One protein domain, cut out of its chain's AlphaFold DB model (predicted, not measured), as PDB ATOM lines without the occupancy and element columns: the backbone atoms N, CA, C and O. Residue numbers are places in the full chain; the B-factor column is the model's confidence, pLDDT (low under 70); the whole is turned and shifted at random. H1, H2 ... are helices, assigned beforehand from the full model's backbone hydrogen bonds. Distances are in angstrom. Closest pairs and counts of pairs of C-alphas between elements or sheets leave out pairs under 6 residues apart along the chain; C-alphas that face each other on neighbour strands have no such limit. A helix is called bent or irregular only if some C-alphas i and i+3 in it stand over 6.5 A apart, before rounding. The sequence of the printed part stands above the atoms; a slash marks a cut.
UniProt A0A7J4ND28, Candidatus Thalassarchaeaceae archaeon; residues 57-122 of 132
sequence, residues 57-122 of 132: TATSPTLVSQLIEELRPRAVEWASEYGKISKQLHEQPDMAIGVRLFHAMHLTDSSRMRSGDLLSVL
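Overview. This is residues 57 to 122 of the 132 residues of a protein of Candidatus Thalassarchaeaceae archaeon (UniProt A0A7J4ND28). A long, kinked helix, H1, meets H3 nearly at right angles, and the short helix H2 folds back beside the last residues of H1 before H3 begins. After H3 a loop, whose residues 107 to 112 stick out, brings the small helix H4 back to pack on H3. The printed part has 66 residues, with four named helices in the order H1, H2, H3, H4 and no named strand; its class is all helix. It is only just compact, close to loose, with a radius of gyration of the C-alphas of 12.5 A and spans of 35 by 28 by 18 A.

Along the chain. H1, residues 61 to 79, is 23.2 A long and begins at C-alpha 61 (53.206, -29.910, -27.534). It has a kink of 64 degrees near residue 73 and is irregular, with C-alphas 70 and 73 7.5 A apart. H2, residues 83 to 90, is 11.5 A long and irregular, with C-alphas 84 and 87 7.2 A apart. H3, residues 93 to 106, is 19.7 A long. H4, residues 118 to 122, is 6.3 A long and ends at C-alpha 122 (45.537, -45.689, -14.920).

Arrangement. H1 touches the hub, H3, about perpendicular at 74 degrees; their closest C-alphas, of Ala 75 and Pro 93, are 5.4 A apart. With residues 75 to 79 alone, H1 touches H2 in a helical hairpin, at a steep tilt of 39 degrees, opposite ways; the closest C-alphas, of Ala 79 and Ser 86, are 5.0 A apart. H2 and H3 only just touch, with 3 pairs of C-alphas within 8 A, and only at the corner; the closest, of Leu 89 and Ala 96, are 5.2 A apart. H4 touches H3, the closest C-alphas, of Leu 101 and Leu 122, being 5.8 A apart. H4 is apart from H1 and H2. Every O i to N i+4 pair is within hydrogen-bond range in H3 and H4, against 13 of 15 in H1 and 2 of 4 in H2.

Size, cuts and confidence. The two farthest C-alphas, of Ala 58 and Ser 111, are 35.8 A apart. The printed part has no cut. The link from H3 to H4 is long, with 11 residues. Residues 57 to 61 and 110 to 113 have pLDDT under 70.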
ATOM      1  N   THR A  57      47.920 -27.947 -25.150       54.66
ATOM      2  CA  THR A  57      48.885 -28.664 -26.003       54.66
ATOM      3  C   THR A  57      49.764 -27.730 -26.819       54.66
ATOM      4  O   THR A  57      50.921 -28.035 -27.045       54.66
ATOM      5  N   ALA A  58      49.275 -26.558 -27.219       57.72
ATOM      6  CA  ALA A  58      50.069 -25.635 -28.024       57.72
ATOM      7  C   ALA A  58      51.155 -24.878 -27.220       57.72
ATOM      8  O   ALA A  58      52.067 -24.314 -27.816       57.72
ATOM      9  N   THR A  59      51.096 -24.895 -25.880       56.03
ATOM     10  CA  THR A  59      52.141 -24.333 -24.998       56.03
ATOM     11  C   THR A  59      53.209 -25.349 -24.581       56.03
ATOM     12  O   THR A  59      54.287 -24.953 -24.143       56.03
ATOM     13  N   SER A  60      52.953 -26.654 -24.715       62.78
ATOM     14  CA  SER A  60      53.936 -27.722 -24.451       62.78
ATOM     15  C   SER A  60      53.648 -28.970 -25.300       62.78
ATOM     16  O   SER A  60      53.389 -30.044 -24.750       62.78
ATOM     17  N   PRO A  61      53.661 -28.844 -26.640       67.56
ATOM     18  CA  PRO A  61      53.206 -29.910 -27.534       67.56
ATOM     19  C   PRO A  61      54.041 -31.176 -27.367       67.56
ATOM     20  O   PRO A  61      53.498 -32.272 -27.301       67.56
ATOM     21  N   THR A  62      55.350 -31.016 -27.187       77.06
ATOM     22  CA  THR A  62      56.297 -32.123 -27.067       77.06
ATOM     23  C   THR A  62      56.032 -33.005 -25.851       77.06
ATOM     24  O   THR A  62      56.069 -34.219 -25.991       77.06
ATOM     25  N   LEU A  63      55.711 -32.427 -24.687       81.56
ATOM     26  CA  LEU A  63      55.486 -33.203 -23.460       81.56
ATOM     27  C   LEU A  63      54.238 -34.082 -23.566       81.56
ATOM     28  O   LEU A  63      54.274 -35.262 -23.231       81.56
ATOM     29  N   VAL A  64      53.136 -33.515 -24.066       82.88
ATOM     30  CA  VAL A  64      51.883 -34.263 -24.228       82.88
ATOM     31  C   VAL A  64      52.034 -35.332 -25.305       82.88
ATOM     32  O   VAL A  64      51.624 -36.469 -25.094       82.88
ATOM     33  N   SER A  65      52.664 -35.004 -26.437       86.50
ATOM     34  CA  SER A  65      52.927 -35.985 -27.491       86.50
ATOM     35  C   SER A  65      53.828 -37.121 -27.006       86.50
ATOM     36  O   SER A  65      53.514 -38.273 -27.270       86.50
ATOM     37  N   GLN A  66      54.896 -36.828 -26.258       90.31
ATOM     38  CA  GLN A  66      55.775 -37.854 -25.686       90.31
ATOM     39  C   GLN A  66      55.021 -38.794 -24.746       90.31
ATOM     40  O   GLN A  66      55.158 -40.007 -24.875       90.31
ATOM     41  N   LEU A  67      54.178 -38.249 -23.866       90.25
ATOM     42  CA  LEU A  67      53.345 -39.054 -22.974       90.25
ATOM     43  C   LEU A  67      52.382 -39.961 -23.755       90.25
ATOM     44  O   LEU A  67      52.240 -41.137 -23.430       90.25
ATOM     45  N   ILE A  68      51.719 -39.427 -24.787       92.50
ATOM     46  CA  ILE A  68      50.803 -40.213 -25.624       92.50
ATOM     47  C   ILE A  68      51.560 -41.342 -26.327       92.50
ATOM     48  O   ILE A  68      51.068 -42.466 -26.338       92.50
ATOM     49  N   GLU A  69      52.747 -41.078 -26.880       93.62
ATOM     50  CA  GLU A  69      53.563 -42.118 -27.521       93.62
ATOM     51  C   GLU A  69      54.027 -43.190 -26.528       93.62
ATOM     52  O   GLU A  69      53.948 -44.379 -26.833       93.62
ATOM     53  N   GLU A  70      54.448 -42.798 -25.324       93.62
ATOM     54  CA  GLU A  70      54.871 -43.729 -24.273       93.62
ATOM     55  C   GLU A  70      53.720 -44.631 -23.791       93.62
ATOM     56  O   GLU A  70      53.905 -45.814 -23.487       93.62
ATOM     57  N   LEU A  71      52.506 -44.082 -23.721       94.94
ATOM     58  CA  LEU A  71      51.318 -44.816 -23.299       94.94
ATOM     59  C   LEU A  71      50.615 -45.540 -24.452       94.94
ATOM     60  O   LEU A  71      49.770 -46.388 -24.176       94.94
ATOM     61  N   ARG A  72      50.956 -45.270 -25.718       94.12
ATOM     62  CA  ARG A  72      50.244 -45.781 -26.902       94.12
ATOM     63  C   ARG A  72      50.007 -47.300 -26.884       94.12
ATOM     64  O   ARG A  72      48.868 -47.684 -27.148       94.12
ATOM     65  N   PRO A  73      50.985 -48.171 -26.555       93.38
ATOM     66  CA  PRO A  73      50.740 -49.616 -26.510       93.38
ATOM     67  C   PRO A  73      49.640 -49.990 -25.507       93.38
ATOM     68  O   PRO A  73      48.708 -50.712 -25.842       93.38
ATOM     69  N   ARG A  74      49.686 -49.391 -24.311       94.62
ATOM     70  CA  ARG A  74      48.692 -49.587 -23.245       94.62
ATOM     71  C   ARG A  74      47.344 -48.964 -23.594       94.62
ATOM     72  O   ARG A  74      46.304 -49.536 -23.301       94.62
ATOM     73  N   ALA A  75      47.346 -47.816 -24.267       94.81
ATOM     74  CA  ALA A  75      46.130 -47.146 -24.716       94.81
ATOM     75  C   ALA A  75      45.317 -48.023 -25.682       94.81
ATOM     76  O   ALA A  75      44.090 -48.040 -25.603       94.81
ATOM     77  N   VAL A  76      45.994 -48.778 -26.554       93.94
ATOM     78  CA  VAL A  76      45.361 -49.756 -27.454       93.94
ATOM     79  C   VAL A  76      44.761 -50.926 -26.669       93.94
ATOM     80  O   VAL A  76      43.632 -51.329 -26.942       93.94
ATOM     81  N   GLU A  77      45.473 -51.437 -25.666       93.62
ATOM     82  CA  GLU A  77      44.955 -52.490 -24.785       93.62
ATOM     83  C   GLU A  77      43.704 -52.010 -24.032       93.62
ATOM     84  O   GLU A  77      42.640 -52.620 -24.145       93.62
ATOM     85  N   TRP A  78      43.779 -50.849 -23.377       95.44
ATOM     86  CA  TRP A  78      42.651 -50.263 -22.650       95.44
ATOM     87  C   TRP A  78      41.460 -49.954 -23.554       95.44
ATOM     88  O   TRP A  78      40.317 -50.100 -23.129       95.44
ATOM     89  N   ALA A  79      41.691 -49.544 -24.806       95.56
ATOM     90  CA  ALA A  79      40.617 -49.284 -25.762       95.56
ATOM     91  C   ALA A  79      39.705 -50.508 -25.942       95.56
ATOM     92  O   ALA A  79      38.496 -50.347 -26.119       95.56
ATOM     93  N   SER A  80      40.244 -51.725 -25.850       94.38
ATOM     94  CA  SER A  80      39.477 -52.976 -25.950       94.38
ATOM     95  C   SER A  80      38.490 -53.191 -24.796       94.38
ATOM     96  O   SER A  80      37.504 -53.908 -24.958       94.38
ATOM     97  N   GLU A  81      38.691 -52.532 -23.656       92.88
ATOM     98  CA  GLU A  81      37.879 -52.726 -22.449       92.88
ATOM     99  C   GLU A  81      36.578 -51.898 -22.452       92.88
ATOM    100  O   GLU A  81      35.649 -52.189 -21.700       92.88
ATOM    101  N   TYR A  82      36.455 -50.897 -23.334       93.19
ATOM    102  CA  TYR A  82      35.349 -49.924 -23.334       93.19
ATOM    103  C   TYR A  82      34.150 -50.285 -24.229       93.19
ATOM    104  O   TYR A  82      33.412 -49.411 -24.690       93.19
ATOM    105  N   GLY A  83      33.933 -51.570 -24.513       90.75
ATOM    106  CA  GLY A  83      32.725 -52.050 -25.195       90.75
ATOM    107  C   GLY A  83      32.437 -51.346 -26.531       90.75
ATOM    108  O   GLY A  83      33.236 -51.401 -27.463       90.75
ATOM    109  N   LYS A  84      31.280 -50.678 -26.650       90.69
ATOM    110  CA  LYS A  84      30.795 -50.095 -27.921       90.69
ATOM    111  C   LYS A  84      31.699 -49.003 -28.493       90.69
ATOM    112  O   LYS A  84      31.758 -48.854 -29.712       90.69
ATOM    113  N   ILE A  85      32.386 -48.240 -27.640       91.56
ATOM    114  CA  ILE A  85      33.280 -47.158 -28.085       91.56
ATOM    115  C   ILE A  85      34.693 -47.657 -28.397       91.56
ATOM    116  O   ILE A  85      35.510 -46.895 -28.911       91.56
ATOM    117  N   SER A  86      34.973 -48.941 -28.150       93.75
ATOM    118  CA  SER A  86      36.294 -49.538 -28.319       93.75
ATOM    119  C   SER A  86      36.902 -49.256 -29.693       93.75
ATOM    120  O   SER A  86      38.032 -48.781 -29.780       93.75
ATOM    121  N   LYS A  87      36.136 -49.450 -30.776       93.25
ATOM    122  CA  LYS A  87      36.614 -49.219 -32.148       93.25
ATOM    123  C   LYS A  87      37.101 -47.783 -32.373       93.25
ATOM    124  O   LYS A  87      38.120 -47.590 -33.021       93.25
ATOM    125  N   GLN A  88      36.392 -46.790 -31.836       93.12
ATOM    126  CA  GLN A  88      36.788 -45.387 -31.962       93.12
ATOM    127  C   GLN A  88      38.052 -45.091 -31.142       93.12
ATOM    128  O   GLN A  88      38.943 -44.394 -31.615       93.12
ATOM    129  N   LEU A  89      38.144 -45.641 -29.929       95.31
ATOM    130  CA  LEU A  89      39.283 -45.409 -29.038       95.31
ATOM    131  C   LEU A  89      40.590 -46.016 -29.566       95.31
ATOM    132  O   LEU A  89      41.651 -45.445 -29.335       95.31
ATOM    133  N   HIS A  90      40.527 -47.113 -30.324       94.75
ATOM    134  CA  HIS A  90      41.709 -47.691 -30.976       94.75
ATOM    135  C   HIS A  90      42.395 -46.716 -31.946       94.75
ATOM    136  O   HIS A  90      43.615 -46.739 -32.086       94.75
ATOM    137  N   GLU A  91      41.624 -45.848 -32.605       93.50
ATOM    138  CA  GLU A  91      42.145 -44.844 -33.543       93.50
ATOM    139  C   GLU A  91      42.549 -43.534 -32.836       93.50
ATOM    140  O   GLU A  91      43.134 -42.649 -33.459       93.50
ATOM    141  N   GLN A  92      42.254 -43.405 -31.537       94.25
ATOM    142  CA  GLN A  92      42.397 -42.173 -30.754       94.25
ATOM    143  C   GLN A  92      43.069 -42.465 -29.395       94.25
ATOM    144  O   GLN A  92      42.391 -42.518 -28.364       94.25
ATOM    145  N   PRO A  93      44.400 -42.681 -29.358       92.56
ATOM    146  CA  PRO A  93      45.109 -43.082 -28.138       92.56
ATOM    147  C   PRO A  93      45.033 -42.029 -27.024       92.56
ATOM    148  O   PRO A  93      44.940 -42.377 -25.850       92.56
ATOM    149  N   ASP A  94      45.010 -40.746 -27.377       93.38
ATOM    150  CA  ASP A  94      44.786 -39.635 -26.452       93.38
ATOM    151  C   ASP A  94      43.416 -39.731 -25.762       93.38
ATOM    152  O   ASP A  94      43.316 -39.588 -24.541       93.38
ATOM    153  N   MET A  95      42.372 -40.054 -26.527       94.81
ATOM    154  CA  MET A  95      41.030 -40.284 -25.998       94.81
ATOM    155  C   MET A  95      40.968 -41.547 -25.140       94.81
ATOM    156  O   MET A  95      40.335 -41.522 -24.088       94.81
ATOM    157  N   ALA A  96      41.638 -42.633 -25.535       95.94
ATOM    158  CA  ALA A  96      41.689 -43.863 -24.747       95.94
ATOM    159  C   ALA A  96      42.334 -43.630 -23.366       95.94
ATOM    160  O   ALA A  96      41.775 -44.040 -22.346       95.94
ATOM    161  N   ILE A  97      43.453 -42.895 -23.318       95.44
ATOM    162  CA  ILE A  97      44.112 -42.478 -22.067       95.44
ATOM    163  C   ILE A  97      43.182 -41.578 -21.245       95.44
ATOM    164  O   ILE A  97      43.017 -41.786 -20.043       95.44
ATOM    165  N   GLY A  98      42.540 -40.595 -21.883       94.12
ATOM    166  CA  GLY A  98      41.621 -39.674 -21.212       94.12
ATOM    167  C   GLY A  98      40.412 -40.378 -20.593       94.12
ATOM    168  O   GLY A  98      40.067 -40.114 -19.440       94.12
ATOM    169  N   VAL A  99      39.796 -41.314 -21.321       94.25
ATOM    170  CA  VAL A  99      38.686 -42.136 -20.819       94.25
ATOM    171  C   VAL A  99      39.158 -43.032 -19.675       94.25
ATOM    172  O   VAL A  99      38.450 -43.131 -18.676       94.25
ATOM    173  N   ARG A 100      40.362 -43.617 -19.755       94.69
ATOM    174  CA  ARG A 100      40.955 -44.399 -18.654       94.69
ATOM    175  C   ARG A 100      41.158 -43.576 -17.397       94.69
ATOM    176  O   ARG A 100      40.741 -44.003 -16.325       94.69
ATOM    177  N   LEU A 101      41.707 -42.375 -17.529       93.38
ATOM    178  CA  LEU A 101      41.862 -41.465 -16.402       93.38
ATOM    179  C   LEU A 101      40.503 -41.068 -15.814       93.38
ATOM    180  O   LEU A 101      40.328 -41.050 -14.598       93.38
ATOM    181  N   PHE A 102      39.520 -40.778 -16.667       92.31
ATOM    182  CA  PHE A 102      38.169 -40.457 -16.218       92.31
ATOM    183  C   PHE A 102      37.529 -41.627 -15.465       92.31
ATOM    184  O   PHE A 102      36.982 -41.414 -14.382       92.31
ATOM    185  N   HIS A 103      37.641 -42.843 -16.009       92.06
ATOM    186  CA  HIS A 103      37.175 -44.078 -15.389       92.06
ATOM    187  C   HIS A 103      37.804 -44.244 -14.004       92.06
ATOM    188  O   HIS A 103      37.072 -44.319 -13.020       92.06
ATOM    189  N   ALA A 104      39.134 -44.178 -13.913       91.38
ATOM    190  CA  ALA A 104      39.848 -44.291 -12.650       91.38
ATOM    191  C   ALA A 104      39.383 -43.257 -11.617       91.38
ATOM    192  O   ALA A 104      39.216 -43.571 -10.444       91.38
ATOM    193  N   MET A 105      39.156 -42.013 -12.026       88.00
ATOM    194  CA  MET A 105      38.845 -40.947 -11.076       88.00
ATOM    195  C   MET A 105      37.369 -40.896 -10.658       88.00
ATOM    196  O   MET A 105      37.076 -40.356  -9.594       88.00
ATOM    197  N   HIS A 106      36.446 -41.410 -11.481       86.62
ATOM    198  CA  HIS A 106      35.009 -41.151 -11.302       86.62
ATOM    199  C   HIS A 106      34.103 -42.379 -11.373       86.62
ATOM    200  O   HIS A 106      32.995 -42.319 -10.847       86.62
ATOM    201  N   LEU A 107      34.510 -43.445 -12.066       87.25
ATOM    202  CA  LEU A 107      33.648 -44.606 -12.324       87.25
ATOM    203  C   LEU A 107      34.113 -45.867 -11.603       87.25
ATOM    204  O   LEU A 107      33.333 -46.801 -11.451       87.25
ATOM    205  N   THR A 108      35.362 -45.896 -11.152       86.50
ATOM    206  CA  THR A 108      35.828 -46.960 -10.279       86.50
ATOM    207  C   THR A 108      35.440 -46.673  -8.836       86.50
ATOM    208  O   THR A 108      35.717 -45.590  -8.313       86.50
ATOM    209  N   ASP A 109      34.824 -47.666  -8.194       73.06
ATOM    210  CA  ASP A 109      34.436 -47.611  -6.787       73.06
ATOM    211  C   ASP A 109      35.673 -47.432  -5.899       73.06
ATOM    212  O   ASP A 109      36.372 -48.378  -5.536       73.06
ATOM    213  N   SER A 110      35.944 -46.181  -5.535       65.19
ATOM    214  CA  SER A 110      36.958 -45.833  -4.553       65.19
ATOM    215  C   SER A 110      36.337 -44.926  -3.497       65.19
ATOM    216  O   SER A 110      35.779 -43.868  -3.773       65.19
ATOM    217  N   SER A 111      36.440 -45.341  -2.236       63.44
ATOM    218  CA  SER A 111      35.984 -44.554  -1.083       63.44
ATOM    219  C   SER A 111      36.903 -43.361  -0.770       63.44
ATOM    220  O   SER A 111      36.695 -42.660   0.220       63.44
ATOM    221  N   ARG A 112      37.944 -43.131  -1.583       67.25
ATOM    222  CA  ARG A 112      38.977 -42.106  -1.394       67.25
ATOM    223  C   ARG A 112      39.346 -41.477  -2.732       67.25
ATOM    224  O   ARG A 112      39.418 -42.174  -3.734       67.25
ATOM    225  N   MET A 113      39.669 -40.180  -2.723       69.25
ATOM    226  CA  MET A 113      40.313 -39.547  -3.877       69.25
ATOM    227  C   MET A 113      41.623 -40.269  -4.194       69.25
ATOM    228  O   MET A 113      42.489 -40.395  -3.325       69.25
ATOM    229  N   ARG A 114      41.764 -40.721  -5.441       75.50
ATOM    230  CA  ARG A 114      42.991 -41.347  -5.927       75.50
ATOM    231  C   ARG A 114      44.097 -40.313  -6.096       75.50
ATOM    232  O   ARG A 114      43.872 -39.205  -6.580       75.50
ATOM    233  N   SER A 115      45.292 -40.692  -5.670       79.12
ATOM    234  CA  SER A 115      46.502 -39.875  -5.722       79.12
ATOM    235  C   SER A 115      47.708 -40.785  -5.910       79.12
ATOM    236  O   SER A 115      47.757 -41.842  -5.283       79.12
ATOM    237  N   GLY A 116      48.688 -40.369  -6.704       85.06
ATOM    238  CA  GLY A 116      49.884 -41.161  -6.970       85.06
ATOM    239  C   GLY A 116      50.499 -40.812  -8.316       85.06
ATOM    240  O   GLY A 116      50.154 -39.792  -8.917       85.06
ATOM    241  N   ASP A 117      51.406 -41.671  -8.771       89.75
ATOM    242  CA  ASP A 117      51.933 -41.601 -10.129       89.75
ATOM    243  C   ASP A 117      50.837 -41.923 -11.157       89.75
ATOM    244  O   ASP A 117      49.939 -42.727 -10.894       89.75
ATOM    245  N   LEU A 118      50.912 -41.305 -12.337       87.62
ATOM    246  CA  LEU A 118      49.895 -41.438 -13.378       87.62
ATOM    247  C   LEU A 118      49.630 -42.902 -13.749       87.62
ATOM    248  O   LEU A 118      48.471 -43.285 -13.891       87.62
ATOM    249  N   LEU A 119      50.672 -43.727 -13.874       90.44
ATOM    250  CA  LEU A 119      50.495 -45.126 -14.258       90.44
ATOM    251  C   LEU A 119      49.746 -45.921 -13.203       90.44
ATOM    252  O   LEU A 119      48.812 -46.642 -13.540       90.44
ATOM    253  N   SER A 120      50.072 -45.701 -11.929       89.88
ATOM    254  CA  SER A 120      49.360 -46.349 -10.825       89.88
ATOM    255  C   SER A 120      47.863 -46.025 -10.831       89.88
ATOM    256  O   SER A 120      47.042 -46.892 -10.547       89.88
ATOM    257  N   VAL A 121      47.493 -44.799 -11.219       91.12
ATOM    258  CA  VAL A 121      46.089 -44.383 -11.334       91.12
ATOM    259  C   VAL A 121      45.411 -45.022 -12.547       91.12
ATOM    260  O   VAL A 121      44.252 -45.412 -12.453       91.12
ATOM    261  N   LEU A 122      46.100 -45.126 -13.686       92.19
ATOM    262  CA  LEU A 122      45.537 -45.689 -14.920       92.19
ATOM    263  C   LEU A 122      45.380 -47.218 -14.876       92.19
ATOM    264  O   LEU A 122      44.521 -47.763 -15.574       92.19
TER     265      LEU A 122